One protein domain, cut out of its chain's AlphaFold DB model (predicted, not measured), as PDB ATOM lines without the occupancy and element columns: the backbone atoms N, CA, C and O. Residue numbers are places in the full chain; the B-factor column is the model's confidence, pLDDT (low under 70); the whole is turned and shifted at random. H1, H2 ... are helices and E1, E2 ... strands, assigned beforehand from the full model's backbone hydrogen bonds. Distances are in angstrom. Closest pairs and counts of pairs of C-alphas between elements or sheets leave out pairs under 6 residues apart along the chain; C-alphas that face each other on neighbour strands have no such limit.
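What this domain is: This is residues 2 to 138 of the 150 residues of the protein "Pyruvate carboxyltransferase domain-containing protein" of Mesorhizobium amorphae CCBAU 01583 (UniProt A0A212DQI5). Two loosely joined parts make this model: a larger one of short helices and loops, where H2, H4, H5 and H7 gather with H1 and H3 at its far side, and a small head, where two short parallel strands, E1 and E2, pair side by side, with H6 next to both strands and H8 near E2. H1 and H8 lie toward opposite ends of the longest axis. The printed part has 137 residues, with eight named helices and two named strands in the order H1 H2 H3 H4 H5 E1 H6 H7 E2 H8; the class is mostly helix, though under half of the residues are in named elements. It is only just compact, close to loose, with a radius of gyration of the C-alphas of 17.1 A, and spans 52 by 37 by 25 A.

How they stand to each other: H1, residues 2 to 9, is close to but not clearly touching H2, residues 31 to 40, at a steep tilt of 43 degrees, the same way; their closest C-alphas, Leu 5 and Ile 34, are 7.8 A apart. H2 and H3, residues 42 to 45, touch only at the corner, with the C-alphas of Ala 39 and Ala 45 closest at 5.0 A. H4, residues 54 to 58, touches H7, residues 110 to 113; their closest C-alphas, Thr 58 and Val 113, are 4.3 A apart. H5, residues 60 to 70, is close to but not clearly touching H2, at a shallow tilt of 6 degrees, opposite ways; the closest C-alphas are those of Ile 32 and Ser 64, 6.8 A. E1, residues 88 to 90, and E2, residues 118 to 120, are parallel neighbours at 29 degrees, with N 89 and O 118 within hydrogen-bond range at 2.9 A. With H6, residues 93 to 100, and H7 between them along the chain, they form a strand-helix-strand unit, two parallel neighbour strands joined through helices, with a right-handed crossover. The closest C-alphas of H6 and E2, Ala 95 and Val 119, are 6.7 A apart. E2 and H8, residues 127 to 136, are near each other; H6 and H8 are apart. Every O i to N i+4 pair is within hydrogen-bond range in H1, H4, H5, H6 and H8, and 5 of 6 are in H2; H3 and H7 are too short for such a pair.

Where its parts are: H1 begins at C-alpha 2, (140.456, 306.551, 255.010). H2 is 13.8 A long, and H5, the longest helix by residues, 15.2 A. H8 is 14.4 A long and ends at C-alpha 136, (150.143, 322.702, 222.720).

The domain as a whole: The C-alphas farthest apart, Gly 11 and Lys 127, are 53.4 A apart. The printed part has no cut. The links H1 to H2 and H5 to E1 are long. Residues 91 to 99 and 121 to 130 have pLDDT under 70.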
ATOM      1  N   ALA A   2     140.184 305.837 253.749       94.38
ATOM      2  CA  ALA A   2     140.456 306.551 255.010       94.38
ATOM      3  C   ALA A   2     140.862 305.625 256.176       94.38
ATOM      4  O   ALA A   2     141.908 305.834 256.777       94.38
ATOM      5  N   ASN A   3     140.119 304.535 256.412       96.81
ATOM      6  CA  ASN A   3     140.454 303.562 257.464       96.81
ATOM      7  C   ASN A   3     141.842 302.928 257.281       96.81
ATOM      8  O   ASN A   3     142.528 302.672 258.260       96.81
ATOM      9  N   SER A   4     142.270 302.689 256.037       97.56
ATOM     10  CA  SER A   4     143.596 302.130 255.747       97.56
ATOM     11  C   SER A   4     144.706 303.116 256.111       97.56
ATOM     12  O   SER A   4     145.719 302.705 256.662       97.56
ATOM     13  N   LEU A   5     144.508 304.412 255.844       97.44
ATOM     14  CA  LEU A   5     145.464 305.455 256.226       97.44
ATOM     15  C   LEU A   5     145.492 305.658 257.745       97.44
ATOM     16  O   LEU A   5     146.570 305.674 258.329       97.44
ATOM     17  N   ALA A   6     144.325 305.705 258.393       98.00
ATOM     18  CA  ALA A   6     144.226 305.794 259.850       98.00
ATOM     19  C   ALA A   6     144.900 304.597 260.545       98.00
ATOM     20  O   ALA A   6     145.588 304.761 261.547       98.00
ATOM     21  N   ALA A   7     144.763 303.390 259.985       98.06
ATOM     22  CA  ALA A   7     145.452 302.207 260.490       98.06
ATOM     23  C   ALA A   7     146.982 302.337 260.390       98.06
ATOM     24  O   ALA A   7     147.687 301.938 261.316       98.06
ATOM     25  N   VAL A   8     147.507 302.921 259.303       97.62
ATOM     26  CA  VAL A   8     148.950 303.196 259.166       97.62
ATOM     27  C   VAL A   8     149.430 304.161 260.245       97.62
ATOM     28  O   VAL A   8     150.453 303.905 260.890       97.62
ATOM     29  N   GLU A   9     148.667 305.226 260.495       96.94
ATOM     30  CA  GLU A   9     148.955 306.167 261.582       96.94
ATOM     31  C   GLU A   9     148.909 305.493 262.959       96.94
ATOM     32  O   GLU A   9     149.742 305.794 263.809       96.94
ATOM     33  N   ALA A  10     148.019 304.514 263.145       98.00
ATOM     34  CA  ALA A  10     147.918 303.700 264.354       98.00
ATOM     35  C   ALA A  10     148.992 302.595 264.479       98.00
ATOM     36  O   ALA A  10     148.980 301.843 265.450       98.00
ATOM     37  N   GLY A  11     149.922 302.475 263.525       97.62
ATOM     38  CA  GLY A  11     151.052 301.540 263.611       97.62
ATOM     39  C   GLY A  11     151.012 300.356 262.642       97.62
ATOM     40  O   GLY A  11     151.988 299.613 262.566       97.62
ATOM     41  N   VAL A  12     149.951 300.189 261.847       97.94
ATOM     42  CA  VAL A  12     149.888 299.130 260.826       97.94
ATOM     43  C   VAL A  12     150.907 299.393 259.713       97.94
ATOM     44  O   VAL A  12     151.119 300.530 259.290       97.94
ATOM     45  N   ARG A  13     151.561 298.334 259.226       97.06
ATOM     46  CA  ARG A  13     152.586 298.408 258.165       97.06
ATOM     47  C   ARG A  13     152.251 297.594 256.917       97.06
ATOM     48  O   ARG A  13     153.028 297.577 255.972       97.06
ATOM     49  N   GLN A  14     151.082 296.958 256.890       97.19
ATOM     50  CA  GLN A  14     150.591 296.213 255.739       97.19
ATOM     51  C   GLN A  14     149.144 296.607 255.449       97.19
ATOM     52  O   GLN A  14     148.279 296.521 256.318       97.19
ATOM     53  N   ILE A  15     148.875 297.013 254.209       97.19
ATOM     54  CA  ILE A  15     147.520 297.255 253.713       97.19
ATOM     55  C   ILE A  15     147.198 296.174 252.685       97.19
ATOM     56  O   ILE A  15     147.939 295.989 251.722       97.19
ATOM     57  N   GLN A  16     146.072 295.491 252.871       97.12
ATOM     58  CA  GLN A  16     145.488 294.621 251.855       97.12
ATOM     59  C   GLN A  16     144.466 295.409 251.034       97.12
ATOM     60  O   GLN A  16     143.684 296.190 251.579       97.12
ATOM     61  N   GLY A  17     144.476 295.208 249.721       96.75
ATOM     62  CA  GLY A  17     143.613 295.918 248.790       96.75
ATOM     63  C   GLY A  17     143.714 295.352 247.382       96.75
ATOM     64  O   GLY A  17     144.404 294.362 247.147       96.75
ATOM     65  N   THR A  18     143.035 295.994 246.441       97.56
ATOM     66  CA  THR A  18     142.993 295.573 245.037       97.56
ATOM     67  C   THR A  18     143.214 296.746 244.087       97.56
ATOM     68  O   THR A  18     143.053 297.919 244.453       97.56
ATOM     69  N   LEU A  19     143.580 296.431 242.842       97.62
ATOM     70  CA  LEU A  19     143.616 297.416 241.764       97.62
ATOM     71  C   LEU A  19     142.197 297.926 241.495       97.62
ATOM     72  O   LEU A  19     141.232 297.159 241.500       97.62
ATOM     73  N   ASN A  20     142.072 299.241 241.322       97.38
ATOM     74  CA  ASN A  20     140.805 299.954 241.131       97.38
ATOM     75  C   ASN A  20     139.751 299.703 242.236       97.38
ATOM     76  O   ASN A  20     138.586 300.049 242.062       97.38
ATOM     77  N   GLY A  21     140.141 299.134 243.387       96.25
ATOM     78  CA  GLY A  21     139.232 298.826 244.496       96.25
ATOM     79  C   GLY A  21     138.231 297.708 244.200       96.25
ATOM     80  O   GLY A  21     137.247 297.573 244.920       96.25
ATOM     81  N   ILE A  22     138.458 296.893 243.168       95.25
ATOM     82  CA  ILE A  22     137.538 295.815 242.791       95.25
ATOM     83  C   ILE A  22     137.471 294.742 243.884       95.25
ATOM     84  O   ILE A  22     138.466 294.390 244.517       95.25
ATOM     85  N   GLY A  23     136.279 294.216 244.120       93.12
ATOM     86  CA  GLY A  23     136.022 293.181 245.107       93.12
ATOM     87  C   GLY A  23     134.532 292.885 245.177       93.12
ATOM     88  O   GLY A  23     133.750 293.400 244.382       93.12
ATOM     89  N   GLU A  24     134.139 292.063 246.140       91.44
ATOM     90  CA  GLU A  24     132.731 291.760 246.376       91.44
ATOM     91  C   GLU A  24     131.955 293.008 246.844       91.44
ATOM     92  O   GLU A  24     132.490 293.852 247.569       91.44
ATOM     93  N   ARG A  25     130.670 293.111 246.483       93.38
ATOM     94  CA  ARG A  25     129.769 294.216 246.868       93.38
ATOM     95  C   ARG A  25     130.344 295.592 246.487       93.38
ATOM     96  O   ARG A  25     130.438 295.913 245.308       93.38
ATOM     97  N   CYS A  26     130.710 296.408 247.478       90.88
ATOM     98  CA  CYS A  26     131.251 297.757 247.304       90.88
ATOM     99  C   CYS A  26     132.776 297.785 247.095       90.88
ATOM    100  O   CYS A  26     133.353 298.868 247.020       90.88
ATOM    101  N   GLY A  27     133.424 296.619 247.011       94.12
ATOM    102  CA  GLY A  27     134.844 296.500 246.712       94.12
ATOM    103  C   GLY A  27     135.770 296.495 247.929       94.12
ATOM    104  O   GLY A  27     135.342 296.433 249.082       94.12
ATOM    105  N   ASN A  28     137.071 296.539 247.643       96.62
ATOM    106  CA  ASN A  28     138.164 296.508 248.617       96.62
ATOM    107  C   ASN A  28     138.883 297.862 248.705       96.62
ATOM    108  O   ASN A  28     138.618 298.799 247.950       96.62
ATOM    109  N   ALA A  29     139.844 297.975 249.627       97.25
ATOM    110  CA  ALA A  29     140.728 299.132 249.678       97.25
ATOM    111  C   ALA A  29     141.426 299.336 248.319       97.25
ATOM    112  O   ALA A  29     142.109 298.448 247.812       97.25
ATOM    113  N   ASN A  30     141.231 300.510 247.719       97.94
ATOM    114  CA  ASN A  30     141.742 300.801 246.387       97.94
ATOM    115  C   ASN A  30     143.238 301.144 246.432       97.94
ATOM    116  O   ASN A  30     143.617 302.250 246.833       97.94
ATOM    117  N   LEU A  31     144.084 300.213 245.984       97.94
ATOM    118  CA  LEU A  31     145.537 300.397 245.958       97.94
ATOM    119  C   LEU A  31     145.967 301.506 244.994       97.94
ATOM    120  O   LEU A  31     146.948 302.189 245.271       97.94
ATOM    121  N   ILE A  32     145.197 301.759 243.933       98.06
ATOM    122  CA  ILE A  32     145.483 302.826 242.965       98.06
ATOM    123  C   ILE A  32     145.380 304.215 243.601       98.06
ATOM    124  O   ILE A  32     146.079 305.132 243.186       98.06
ATOM    125  N   SER A  33     144.557 304.383 244.639       97.81
ATOM    126  CA  SER A  33     144.477 305.645 245.386       97.81
ATOM    127  C   SER A  33     145.373 305.661 246.625       97.81
ATOM    128  O   SER A  33     145.899 306.713 246.988       97.81
ATOM    129  N   ILE A  34     145.554 304.517 247.289       98.25
ATOM    130  CA  ILE A  34     146.352 304.420 248.520       98.25
ATOM    131  C   ILE A  34     147.845 304.586 248.228       98.25
ATOM    132  O   ILE A  34     148.498 305.374 248.906       98.25
ATOM    133  N   VAL A  35     148.373 303.902 247.210       98.12
ATOM    134  CA  VAL A  35     149.809 303.916 246.893       98.12
ATOM    135  C   VAL A  35     150.327 305.333 246.604       98.12
ATOM    136  O   VAL A  35     151.255 305.755 247.293       98.12
ATOM    137  N   PRO A  36     149.723 306.129 245.696       97.94
ATOM    138  CA  PRO A  36     150.168 307.504 245.472       97.94
ATOM    139  C   PRO A  36     149.973 308.400 246.690       97.94
ATOM    140  O   PRO A  36     150.747 309.325 246.897       97.94
ATOM    141  N   THR A  37     148.955 308.133 247.515       98.19
ATOM    142  CA  THR A  37     148.739 308.906 248.743       98.19
ATOM    143  C   THR A  37     149.891 308.704 249.720       98.19
ATOM    144  O   THR A  37     150.422 309.685 250.230       98.19
ATOM    145  N   LEU A  38     150.316 307.459 249.941       97.81
ATOM    146  CA  LEU A  38     151.454 307.159 250.808       97.81
ATOM    147  C   LEU A  38     152.775 307.673 250.223       97.81
ATOM    148  O   LEU A  38     153.615 308.154 250.970       97.81
ATOM    149  N   ALA A  39     152.940 307.598 248.900       97.88
ATOM    150  CA  ALA A  39     154.192 307.950 248.233       97.88
ATOM    151  C   ALA A  39     154.386 309.455 247.977       97.88
ATOM    152  O   ALA A  39     155.520 309.891 247.818       97.88
ATOM    153  N   LEU A  40     153.311 310.252 247.891       97.62
ATOM    154  CA  LEU A  40     153.396 311.654 247.449       97.62
ATOM    155  C   LEU A  40     152.904 312.678 248.471       97.62
ATOM    156  O   LEU A  40     153.154 313.870 248.296       97.62
ATOM    157  N   LYS A  41     152.141 312.277 249.493       96.94
ATOM    158  CA  LYS A  41     151.628 313.234 250.480       96.94
ATOM    159  C   LYS A  41     152.638 313.410 251.607       96.94
ATOM    160  O   LYS A  41     152.898 312.410 252.265       96.94
ATOM    161  N   PRO A  42     153.103 314.636 251.917       96.19
ATOM    162  CA  PRO A  42     154.079 314.875 252.990       96.19
ATOM    163  C   PRO A  42     153.685 314.240 254.332       96.19
ATOM    164  O   PRO A  42     154.497 313.623 255.007       96.19
ATOM    165  N   ALA A  43     152.384 314.259 254.656       95.88
ATOM    166  CA  ALA A  43     151.832 313.618 255.854       95.88
ATOM    167  C   ALA A  43     152.166 312.115 256.000       95.88
ATOM    168  O   ALA A  43     152.107 311.590 257.114       95.88
ATOM    169  N   PHE A  44     152.508 311.435 254.900       97.81
ATOM    170  CA  PHE A  44     152.901 310.028 254.864       97.81
ATOM    171  C   PHE A  44     154.306 309.823 254.284       97.81
ATOM    172  O   PHE A  44     155.102 309.133 254.908       97.81
ATOM    173  N   ALA A  45     154.623 310.433 253.141       97.06
ATOM    174  CA  ALA A  45     155.872 310.239 252.404       97.06
ATOM    175  C   ALA A  45     157.119 310.630 253.214       97.06
ATOM    176  O   ALA A  45     158.152 309.981 253.091       97.06
ATOM    177  N   ASP A  46     157.006 311.623 254.103       97.31
ATOM    178  CA  ASP A  46     158.122 312.063 254.952       97.31
ATOM    179  C   ASP A  46     158.349 311.128 256.156       97.31
ATOM    180  O   ASP A  46     159.337 311.249 256.879       97.31
ATOM    181  N   ARG A  47     157.404 310.216 256.416       97.50
ATOM    182  CA  ARG A  47     157.351 309.365 257.619       97.50
ATOM    183  C   ARG A  47     157.422 307.873 257.307       97.50
ATOM    184  O   ARG A  47     157.733 307.089 258.204       97.50
ATOM    185  N   PHE A  48     157.081 307.468 256.087       96.88
ATOM    186  CA  PHE A  48     156.922 306.071 255.704       96.88
ATOM    187  C   PHE A  48     157.485 305.807 254.311       96.88
ATOM    188  O   PHE A  48     157.208 306.532 253.359       96.88
ATOM    189  N   GLU A  49     158.188 304.688 254.180       95.19
ATOM    190  CA  GLU A  49     158.678 304.190 252.901       95.19
ATOM    191  C   GLU A  49     157.747 303.099 252.366       95.19
ATOM    192  O   GLU A  49     157.299 302.218 253.101       95.19
ATOM    193  N   THR A  50     157.447 303.148 251.066       95.06
ATOM    194  CA  THR A  50     156.561 302.171 250.403       95.06
ATOM    195  C   THR A  50     157.320 301.101 249.618       95.06
ATOM    196  O   THR A  50     156.714 300.122 249.186       95.06
ATOM    197  N   GLY A  51     158.623 301.292 249.381       95.62
ATOM    198  CA  GLY A  51     159.421 300.466 248.465       95.62
ATOM    199  C   GLY A  51     159.100 300.677 246.977       95.62
ATOM    200  O   GLY A  51     159.662 299.993 246.126       95.62
ATOM    201  N   ILE A  52     158.211 301.618 246.642       96.19
ATOM    202  CA  ILE A  52     157.824 301.936 245.264       96.19
ATOM    203  C   ILE A  52     158.644 303.138 244.807       96.19
ATOM    204  O   ILE A  52     158.557 304.215 245.397       96.19
ATOM    205  N   SER A  53     159.443 302.962 243.754       97.38
ATOM    206  CA  SER A  53     160.234 304.060 243.195       97.38
ATOM    207  C   SER A  53     159.337 305.118 242.549       97.38
ATOM    208  O   SER A  53     158.245 304.819 242.056       97.38
ATOM    209  N   ALA A  54     159.825 306.361 242.494       96.56
ATOM    210  CA  ALA A  54     159.136 307.437 241.784       96.56
ATOM    211  C   ALA A  54     158.882 307.071 240.312       96.56
ATOM    212  O   ALA A  54     157.799 307.323 239.795       96.56
ATOM    213  N   GLU A  55     159.836 306.396 239.661       97.38
ATOM    214  CA  GLU A  55     159.681 305.896 238.293       97.38
ATOM    215  C   GLU A  55     158.544 304.870 238.179       97.38
ATOM    216  O   GLU A  55     157.667 305.021 237.328       97.38
ATOM    217  N   ALA A  56     158.486 303.870 239.068       97.75
ATOM    218  CA  ALA A  56     157.413 302.876 239.063       97.75
ATOM    219  C   ALA A  56     156.037 303.520 239.293       97.75
ATOM    220  O   ALA A  56     155.047 303.120 238.673       97.75
ATOM    221  N   LEU A  57     155.973 304.556 240.135       98.25
ATOM    222  CA  LEU A  57     154.739 305.284 240.418       98.25
ATOM    223  C   LEU A  57     154.167 305.981 239.175       98.25
ATOM    224  O   LEU A  57     152.946 306.005 239.002       98.25
ATOM    225  N   THR A  58     155.016 306.446 238.250       98.25
ATOM    226  CA  THR A  58     154.555 306.998 236.961       98.25
ATOM    227  C   THR A  58     153.780 305.968 236.125       98.25
ATOM    228  O   THR A  58     152.968 306.329 235.278       98.25
ATOM    229  N   GLY A  59     153.950 304.666 236.377       98.12
ATOM    230  CA  GLY A  59     153.207 303.604 235.701       98.12
ATOM    231  C   GLY A  59     151.762 303.427 236.182       98.12
ATOM    232  O   GLY A  59     150.988 302.726 235.523       98.12
ATOM    233  N   ILE A  60     151.358 304.047 237.298       98.06
ATOM    234  CA  ILE A  60     150.112 303.684 237.990       98.06
ATOM    235  C   ILE A  60     148.846 304.003 237.182       98.06
ATOM    236  O   ILE A  60     147.908 303.204 237.163       98.06
ATOM    237  N   SER A  61     148.829 305.116 236.437       98.25
ATOM    238  CA  SER A  61     147.708 305.446 235.545       98.25
ATOM    239  C   SER A  61     147.547 304.437 234.411       98.25
ATOM    240  O   SER A  61     146.422 304.099 234.042       98.25
ATOM    241  N   ARG A  62     148.657 303.937 233.848       98.00
ATOM    242  CA  ARG A  62     148.619 302.894 232.814       98.00
ATOM    243  C   ARG A  62     148.145 301.571 233.410       98.00
ATOM    244  O   ARG A  62     147.282 300.941 232.811       98.00
ATOM    245  N   LEU A  63     148.667 301.188 234.576       98.31
ATOM    246  CA  LEU A  63     148.285 299.959 235.274       98.31
ATOM    247  C   LEU A  63     146.778 299.910 235.555       98.31
ATOM    248  O   LEU A  63     146.129 298.923 235.227       98.31
ATOM    249  N   SER A  64     146.218 300.989 236.107       98.44
ATOM    250  CA  SER A  64     144.782 301.098 236.388       98.44
ATOM    251  C   SER A  64     143.925 300.898 235.131       98.44
ATOM    252  O   SER A  64     142.992 300.097 235.146       98.44
ATOM    253  N   ARG A  65     144.274 301.571 234.026       97.31
ATOM    254  CA  ARG A  65     143.522 301.501 232.761       97.31
ATOM    255  C   ARG A  65     143.644 300.140 232.081       97.31
ATOM    256  O   ARG A  65     142.642 299.620 231.613       97.31
ATOM    257  N   ALA A  66     144.845 299.561 232.061       98.00
ATOM    258  CA  ALA A  66     145.075 298.229 231.506       98.00
ATOM    259  C   ALA A  66     144.314 297.150 232.293       98.00
ATOM    260  O   ALA A  66     143.821 296.187 231.715       98.00
ATOM    261  N   PHE A  67     144.184 297.323 233.611       98.00
ATOM    262  CA  PHE A  67     143.394 296.423 234.440       98.00
ATOM    263  C   PHE A  67     141.885 296.541 234.167       98.00
ATOM    264  O   PHE A  67     141.215 295.518 234.061       98.00
ATOM    265  N   ASP A  68     141.353 297.756 233.993       97.56
ATOM    266  CA  ASP A  68     139.954 297.942 233.576       97.56
ATOM    267  C   ASP A  68     139.688 297.334 232.189       97.56
ATOM    268  O   ASP A  68     138.689 296.641 232.005       97.56
ATOM    269  N   GLU A  69     140.611 297.517 231.240       96.75
ATOM    270  CA  GLU A  69     140.541 296.922 229.900       96.75
ATOM    271  C   GLU A  69     140.511 295.389 229.952       96.75
ATOM    272  O   GLU A  69     139.650 294.772 229.326       96.75
ATOM    273  N   LEU A  70     141.378 294.770 230.764       97.62
ATOM    274  CA  LEU A  70     141.410 293.317 230.966       97.62
ATOM    275  C   LEU A  70     140.069 292.768 231.478       97.62
ATOM    276  O   LEU A  70     139.681 291.650 231.145       97.62
ATOM    277  N   LEU A  71     139.356 293.554 232.285       95.94
ATOM    278  CA  LEU A  71     138.049 293.198 232.835       95.94
ATOM    279  C   LEU A  71     136.880 293.605 231.931       95.94
ATOM    280  O   LEU A  71     135.725 293.440 232.329       95.94
ATOM    281  N   ASN A  72     137.161 294.147 230.742       97.12
ATOM    282  CA  ASN A  72     136.177 294.718 229.827       97.12
ATOM    283  C   ASN A  72     135.294 295.787 230.504       97.12
ATOM    284  O   ASN A  72     134.073 295.834 230.334       97.12
ATOM    285  N   ARG A  73     135.916 296.631 231.334       94.56
ATOM    286  CA  ARG A  73     135.278 297.731 232.062       94.56
ATOM    287  C   ARG A  73     135.756 299.065 231.506       94.56
ATOM    288  O   ARG A  73     136.926 299.244 231.183       94.56
ATOM    289  N   ALA A  74     134.847 300.032 231.434       95.25
ATOM    290  CA  ALA A  74     135.229 301.404 231.132       95.25
ATOM    291  C   ALA A  74     135.972 302.016 232.338       95.25
ATOM    292  O   ALA A  74     135.465 301.909 233.460       95.25
ATOM    293  N   PRO A  75     137.123 302.686 232.134       95.44
ATOM    294  CA  PRO A  75     137.805 303.395 233.209       95.44
ATOM    295  C   PRO A  75     136.952 304.520 233.799       95.44
ATOM    296  O   PRO A  75     136.339 305.300 233.066       95.44
ATOM    297  N   GLU A  76     136.967 304.659 235.124       95.38
ATOM    298  CA  GLU A  76     136.262 305.738 235.818       95.38
ATOM    299  C   GLU A  76     136.976 307.083 235.592       95.38
ATOM    300  O   GLU A  76     138.125 307.296 235.994       95.38
ATOM    301  N   ALA A  77     136.287 308.022 234.941       95.31
ATOM    302  CA  ALA A  77     136.867 309.300 234.544       95.31
ATOM    303  C   ALA A  77     137.278 310.159 235.748       95.31
ATOM    304  O   ALA A  77     138.273 310.882 235.655       95.31
ATOM    305  N   GLN A  78     136.558 310.069 236.868       95.75
ATOM    306  CA  GLN A  78     136.837 310.842 238.083       95.75
ATOM    307  C   GLN A  78     137.704 310.095 239.108       95.75
ATOM    308  O   GLN A  78     137.883 310.578 240.226       95.75
ATOM    309  N   ALA A  79     138.242 308.922 238.752       97.06
ATOM    310  CA  ALA A  79     139.045 308.119 239.667       97.06
ATOM    311  C   ALA A  79     140.234 308.935 240.215       97.06
ATOM    312  O   ALA A  79     140.975 309.522 239.417       97.06
ATOM    313  N   PRO A  80     140.462 308.965 241.544       96.75
ATOM    314  CA  PRO A  80     141.570 309.713 242.129       96.75
ATOM    315  C   PRO A  80     142.909 309.318 241.500       96.75
ATOM    316  O   PRO A  80     143.167 308.131 241.297       96.75
ATOM    317  N   TYR A  81     143.762 310.307 241.223       97.81
ATOM    318  CA  TYR A  81     145.065 310.183 240.548       97.81
ATOM    319  C   TYR A  81     145.017 309.725 239.078       97.81
ATOM    320  O   TYR A  81     145.680 310.321 238.237       97.81
ATOM    321  N   VAL A  82     144.253 308.696 238.722       98.00
ATOM    322  CA  VAL A  82     144.373 308.019 237.411       98.00
ATOM    323  C   VAL A  82     143.282 308.385 236.403       98.00
ATOM    324  O   VAL A  82     143.444 308.179 235.191       98.00
ATOM    325  N   GLY A  83     142.176 308.949 236.890       97.06
ATOM    326  CA  GLY A  83     141.023 309.328 236.090       97.06
ATOM    327  C   GLY A  83     141.368 310.389 235.048       97.06
ATOM    328  O   GLY A  83     142.210 311.266 235.263       97.06
ATOM    329  N   ALA A  84     140.704 310.329 233.893       94.06
ATOM    330  CA  ALA A  84     140.890 311.306 232.820       94.06
ATOM    331  C   ALA A  84     140.534 312.745 233.242       94.06
ATOM    332  O   ALA A  84     141.041 313.691 232.634       94.06
ATOM    333  N   SER A  85     139.690 312.889 234.265       93.69
ATOM    334  CA  SER A  85     139.236 314.153 234.843       93.69
ATOM    335  C   SER A  85     139.929 314.501 236.166       93.69
ATOM    336  O   SER A  85     139.698 315.588 236.683       93.69
ATOM    337  N   ALA A  86     140.800 313.633 236.701       94.56
ATOM    338  CA  ALA A  86     141.447 313.827 238.008       94.56
ATOM    339  C   ALA A  86     142.318 315.095 238.080       94.56
ATOM    340  O   ALA A  86     142.457 315.694 239.140       94.56
ATOM    341  N   PHE A  87     142.864 315.517 236.935       93.50
ATOM    342  CA  PHE A  87     143.645 316.749 236.768       93.50
ATOM    343  C   PHE A  87     143.056 317.638 235.662       93.50
ATOM    344  O   PHE A  87     143.778 318.311 234.915       93.50
ATOM    345  N   ALA A  88     141.734 317.575 235.481       89.06
ATOM    346  CA  ALA A  88     141.028 318.416 234.528       89.06
ATOM    347  C   ALA A  88     140.519 319.690 235.204       89.06
ATOM    348  O   ALA A  88     139.903 319.647 236.262       89.06
ATOM    349  N   THR A  89     140.733 320.836 234.562       83.94
ATOM    350  CA  THR A  89     140.184 322.124 234.999       83.94
ATOM    351  C   THR A  89     139.455 322.802 233.848       83.94
ATOM    352  O   THR A  89     139.903 322.771 232.698       83.94
ATOM    353  N   LYS A  90     138.310 323.421 234.149       76.69
ATOM    354  CA  LYS A  90     137.555 324.223 233.181       76.69
ATOM    355  C   LYS A  90     138.340 325.487 232.815       76.69
ATOM    356  O   LYS A  90     138.851 326.181 233.694       76.69
ATOM    357  N   ALA A  91     138.419 325.794 231.522       61.50
ATOM    358  CA  ALA A  91     139.025 327.023 231.022       61.50
ATOM    359  C   ALA A  91     138.373 328.274 231.645       61.50
ATOM    360  O   ALA A  91     137.150 328.344 231.757       61.50
ATOM    361  N   GLY A  92     139.191 329.253 232.044       65.06
ATOM    362  CA  GLY A  92     138.763 330.448 232.780       65.06
ATOM    363  C   GLY A  92     139.792 330.873 233.832       65.06
ATOM    364  O   GLY A  92     140.972 330.535 233.712       65.06
ATOM    365  N   ILE A  93     139.350 331.574 234.884       64.44
ATOM    366  CA  ILE A  93     140.221 332.060 235.975       64.44
ATOM    367  C   ILE A  93     141.054 330.914 236.568       64.44
ATOM    368  O   ILE A  93     142.263 331.062 236.734       64.44
ATOM    369  N   HIS A  94     140.451 329.740 236.780       67.25
ATOM    370  CA  HIS A  94     141.147 328.579 237.344       67.25
ATOM    371  C   HIS A  94     142.284 328.078 236.439       67.25
ATOM    372  O   HIS A  94     143.368 327.789 236.931       67.25
ATOM    373  N   ALA A  95     142.094 328.056 235.114       63.84
ATOM    374  CA  ALA A  95     143.155 327.675 234.179       63.84
ATOM    375  C   ALA A  95     144.309 328.695 234.162       63.84
ATOM    376  O   ALA A  95     145.474 328.310 234.076       63.84
ATOM    377  N   SER A  96     143.997 329.991 234.287       62.25
ATOM    378  CA  SER A  96     145.019 331.044 234.367       62.25
ATOM    379  C   SER A  96     145.816 331.001 235.675       62.25
ATOM    380  O   SER A  96     147.013 331.277 235.666       62.25
ATOM    381  N   ALA A  97     145.174 330.613 236.780       63.41
ATOM    382  CA  ALA A  97     145.831 330.423 238.066       63.41
ATOM    383  C   ALA A  97     146.718 329.169 238.053       63.41
ATOM    384  O   ALA A  97     147.871 329.257 238.450       63.41
ATOM    385  N   LEU A  98     146.248 328.057 237.477       68.56
ATOM    386  CA  LEU A  98     147.047 326.844 237.254       68.56
ATOM    387  C   LEU A  98     148.291 327.074 236.396       68.56
ATOM    388  O   LEU A  98     149.309 326.432 236.615       68.56
ATOM    389  N   ALA A  99     148.222 327.970 235.411       67.19
ATOM    390  CA  ALA A  99     149.385 328.311 234.596       67.19
ATOM    391  C   ALA A  99     150.458 329.088 235.379       67.19
ATOM    392  O   ALA A  99     151.621 329.063 234.986       67.19
ATOM    393  N   LYS A 100     150.069 329.787 236.455       72.88
ATOM    394  CA  LYS A 100     150.973 330.572 237.307       72.88
ATOM    395  C   LYS A 100     151.476 329.771 238.505       72.88
ATOM    396  O   LYS A 100     152.667 329.789 238.770       72.88
ATOM    397  N   GLU A 101     150.569 329.094 239.200       78.94
ATOM    398  CA  GLU A 101     150.840 328.320 240.411       78.94
ATOM    399  C   GLU A 101     149.992 327.032 240.419       78.94
ATOM    400  O   GLU A 101     148.887 327.004 240.980       78.94
ATOM    401  N   PRO A 102     150.470 325.954 239.764       77.81
ATOM    402  CA  PRO A 102     149.750 324.686 239.682       77.81
ATOM    403  C   PRO A 102     149.397 324.085 241.046       77.81
ATOM    404  O   PRO A 102     148.315 323.512 241.191       77.81
ATOM    405  N   ALA A 103     150.257 324.261 242.058       78.25
ATOM    406  CA  ALA A 103     150.077 323.661 243.381       78.25
ATOM    407  C   ALA A 103     148.816 324.160 244.110       78.25
ATOM    408  O   ALA A 103     148.331 323.506 245.031       78.25
ATOM    409  N   THR A 104     148.239 325.287 243.674       77.44
ATOM    410  CA  THR A 104     146.989 325.826 244.239       77.44
ATOM    411  C   THR A 104     145.773 324.948 243.921       77.44
ATOM    412  O   THR A 104     144.809 324.930 244.684       77.44
ATOM    413  N   TYR A 105     145.799 324.214 242.804       80.62
ATOM    414  CA  TYR A 105     144.669 323.395 242.339       80.62
ATOM    415  C   TYR A 105     145.029 321.924 242.125       80.62
ATOM    416  O   TYR A 105     144.137 321.083 242.015       80.62
ATOM    417  N   GLU A 106     146.318 321.595 242.084       89.88
ATOM    418  CA  GLU A 106     146.807 320.229 241.959       89.88
ATOM    419  C   GLU A 106     147.452 319.782 243.257       89.88
ATOM    420  O   GLU A 106     148.496 320.269 243.678       89.88
ATOM    421  N   HIS A 107     146.831 318.791 243.885       92.81
ATOM    422  CA  HIS A 107     147.293 318.280 245.166       92.81
ATOM    423  C   HIS A 107     148.585 317.444 245.062       92.81
ATOM    424  O   HIS A 107     149.109 317.033 246.098       92.81
ATOM    425  N   VAL A 108     148.992 317.072 243.842       95.69
ATOM    426  CA  VAL A 108     150.278 316.479 243.428       95.69
ATOM    427  C   VAL A 108     150.487 316.781 241.933       95.69
ATOM    428  O   VAL A 108     149.486 316.926 241.225       95.69
ATOM    429  N   PRO A 109     151.729 316.796 241.420       95.19
ATOM    430  CA  PRO A 109     151.970 316.897 239.983       95.19
ATOM    431  C   PRO A 109     151.388 315.683 239.226       95.19
ATOM    432  O   PRO A 109     151.626 314.543 239.639       95.19
ATOM    433  N   PRO A 110     150.631 315.872 238.128       96.44
ATOM    434  CA  PRO A 110     149.982 314.773 237.408       96.44
ATOM    435  C   PRO A 110     150.967 313.755 236.816       96.44
ATOM    436  O   PRO A 110     150.676 312.557 236.769       96.44
ATOM    437  N   GLU A 111     152.142 314.210 236.389       97.00
ATOM    438  CA  GLU A 111     153.214 313.381 235.840       97.00
ATOM    439  C   GLU A 111     153.767 312.374 236.855       97.00
ATOM    440  O   GLU A 111     154.142 311.272 236.460       97.00
ATOM    441  N   ALA A 112     153.716 312.685 238.156       97.88
ATOM    442  CA  ALA A 112     154.189 311.794 239.218       97.88
ATOM    443  C   ALA A 112     153.390 310.480 239.297       97.88
ATOM    444  O   ALA A 112     153.865 309.493 239.850       97.88
ATOM    445  N   VAL A 113     152.183 310.452 238.723       98.31
ATOM    446  CA  VAL A 113     151.312 309.267 238.639       98.31
ATOM    447  C   VAL A 113     151.041 308.833 237.193       98.31
ATOM    448  O   VAL A 113     150.119 308.055 236.934       98.31
ATOM    449  N   GLY A 114     151.798 309.358 236.224       97.38
ATOM    450  CA  GLY A 114     151.615 309.062 234.797       97.38
ATOM    451  C   GLY A 114     150.313 309.586 234.205       97.38
ATOM    452  O   GLY A 114     149.813 309.046 233.211       97.38
ATOM    453  N   ASN A 115     149.725 310.603 234.828       97.12
ATOM    454  CA  ASN A 115     148.582 311.309 234.281       97.12
ATOM    455  C   ASN A 115     149.040 312.639 233.666       97.12
ATOM    456  O   ASN A 115     150.229 312.934 233.568       97.12
ATOM    457  N   ARG A 116     148.093 313.441 233.183       93.88
ATOM    458  CA  ARG A 116     148.386 314.737 232.569       93.88
ATOM    459  C   ARG A 116     147.320 315.763 232.904       93.88
ATOM    460  O   ARG A 116     146.132 315.442 232.918       93.88
ATOM    461  N   ARG A 117     147.752 317.013 233.052       91.19
ATOM    462  CA  ARG A 117     146.862 318.170 233.153       91.19
ATOM    463  C   ARG A 117     146.006 318.296 231.895       91.19
ATOM    464  O   ARG A 117     146.508 318.175 230.771       91.19
ATOM    465  N   ARG A 118     144.711 318.564 232.070       85.44
ATOM    466  CA  ARG A 118     143.780 318.841 230.964       85.44
ATOM    467  C   ARG A 118     143.051 320.152 231.214       85.44
ATOM    468  O   ARG A 118     142.361 320.302 232.215       85.44
ATOM    469  N   VAL A 119     143.155 321.085 230.274       80.12
ATOM    470  CA  VAL A 119     142.325 322.293 230.279       80.12
ATOM    471  C   VAL A 119     141.138 322.030 229.366       80.12
ATOM    472  O   VAL A 119     141.301 321.848 228.160       80.12
ATOM    473  N   MET A 120     139.945 321.941 229.945       72.12
ATOM    474  CA  MET A 120     138.723 321.755 229.170       72.12
ATOM    475  C   MET A 120     138.330 323.091 228.553       72.12
ATOM    476  O   MET A 120     138.023 324.040 229.276       72.12
ATOM    477  N   VAL A 121     138.339 323.163 227.222       62.53
ATOM    478  CA  VAL A 121     137.796 324.312 226.496       62.53
ATOM    479  C   VAL A 121     136.292 324.317 226.738       62.53
ATOM    480  O   VAL A 121     135.592 323.412 226.297       62.53
ATOM    481  N   SER A 122     135.819 325.302 227.499       56.69
ATOM    482  CA  SER A 122     134.391 325.569 227.621       56.69
ATOM    483  C   SER A 122     134.003 326.711 226.698       56.69
ATOM    484  O   SER A 122     134.833 327.530 226.317       56.69
ATOM    485  N   ASP A 123     132.723 326.785 226.408       52.06
ATOM    486  CA  ASP A 123     131.982 327.815 225.689       52.06
ATOM    487  C   ASP A 123     132.143 329.228 226.302       52.06
ATOM    488  O   ASP A 123     131.912 330.227 225.629       52.06
ATOM    489  N   GLN A 124     132.649 329.332 227.539       51.16
ATOM    490  CA  GLN A 124     133.049 330.587 228.203       51.16
ATOM    491  C   GLN A 124     134.562 330.881 228.101       51.16
ATOM    492  O   GLN A 124     135.043 331.950 228.472       51.16
ATOM    493  N   GLY A 125     135.345 329.918 227.623       51.91
ATOM    494  CA  GLY A 125     136.781 330.022 227.443       51.91
ATOM    495  C   GLY A 125     137.101 330.558 226.057       51.91
ATOM    496  O   GLY A 125     137.390 329.774 225.164       51.91
ATOM    497  N   GLY A 126     137.081 331.881 225.893       59.72
ATOM    498  CA  GLY A 126     137.281 332.553 224.603       59.72
ATOM    499  C   GLY A 126     138.576 332.208 223.839       59.72
ATOM    500  O   GLY A 126     139.394 331.391 224.263       59.72
ATOM    501  N   LYS A 127     138.784 332.898 222.705       63.75
ATOM    502  CA  LYS A 127     139.871 332.730 221.708       63.75
ATOM    503  C   LYS A 127     141.247 332.326 222.274       63.75
ATOM    504  O   LYS A 127     141.929 331.503 221.672       63.75
ATOM    505  N   ALA A 128     141.646 332.856 223.430       63.31
ATOM    506  CA  ALA A 128     142.919 332.542 224.082       63.31
ATOM    507  C   ALA A 128     143.092 331.054 224.458       63.31
ATOM    508  O   ALA A 128     144.177 330.507 224.278       63.31
ATOM    509  N   ASN A 129     142.039 330.370 224.924       62.28
ATOM    510  CA  ASN A 129     142.128 328.953 225.309       62.28
ATOM    511  C   ASN A 129     142.246 328.036 224.090       62.28
ATOM    512  O   ASN A 129     142.983 327.053 224.115       62.28
ATOM    513  N   PHE A 130     141.557 328.395 223.006       67.62
ATOM    514  CA  PHE A 130     141.666 327.700 221.730       67.62
ATOM    515  C   PHE A 130     143.079 327.837 221.145       67.62
ATOM    516  O   PHE A 130     143.689 326.840 220.766       67.62
ATOM    517  N   LEU A 131     143.650 329.048 221.166       73.50
ATOM    518  CA  LEU A 131     145.032 329.289 220.738       73.50
ATOM    519  C   LEU A 131     146.057 328.529 221.597       73.50
ATOM    520  O   LEU A 131     147.031 328.007 221.059       73.50
ATOM    521  N   ALA A 132     145.838 328.422 222.912       71.31
ATOM    522  CA  ALA A 132     146.715 327.664 223.805       71.31
ATOM    523  C   ALA A 132     146.696 326.151 223.514       71.31
ATOM    524  O   ALA A 132     147.758 325.531 223.465       71.31
ATOM    525  N   GLU A 133     145.521 325.556 223.271       73.62
ATOM    526  CA  GLU A 133     145.415 324.133 222.906       73.62
ATOM    527  C   GLU A 133     146.006 323.854 221.515       73.62
ATOM    528  O   GLU A 133     146.685 322.842 221.337       73.62
ATOM    529  N   LEU A 134     145.825 324.764 220.552       80.25
ATOM    530  CA  LEU A 134     146.461 324.669 219.233       80.25
ATOM    531  C   LEU A 134     147.986 324.737 219.341       80.25
ATOM    532  O   LEU A 134     148.670 323.855 218.819       80.25
ATOM    533  N   LYS A 135     148.524 325.683 220.118       79.88
ATOM    534  CA  LYS A 135     149.965 325.778 220.379       79.88
ATOM    535  C   LYS A 135     150.508 324.525 221.070       79.88
ATOM    536  O   LYS A 135     151.565 324.033 220.691       79.88
ATOM    537  N   ARG A 136     149.773 323.958 222.036       72.38
ATOM    538  CA  ARG A 136     150.143 322.702 222.720       72.38
ATOM    539  C   ARG A 136     150.216 321.506 221.766       72.38
ATOM    540  O   ARG A 136     150.944 320.557 222.035       72.38
ATOM    541  N   ARG A 137     149.478 321.552 220.654       77.56
ATOM    542  CA  ARG A 137     149.511 320.557 219.570       77.56
ATOM    543  C   ARG A 137     150.461 320.927 218.423       77.56
ATOM    544  O   ARG A 137     150.470 320.229 217.417       77.56
ATOM    545  N   GLY A 138     151.249 321.994 218.567       76.50
ATOM    546  CA  GLY A 138     152.210 322.444 217.556       76.50
ATOM    547  C   GLY A 138     151.595 323.213 216.382       76.50
ATOM    548  O   GLY A 138     152.238 323.352 215.347       76.50
TER     549      GLY A 138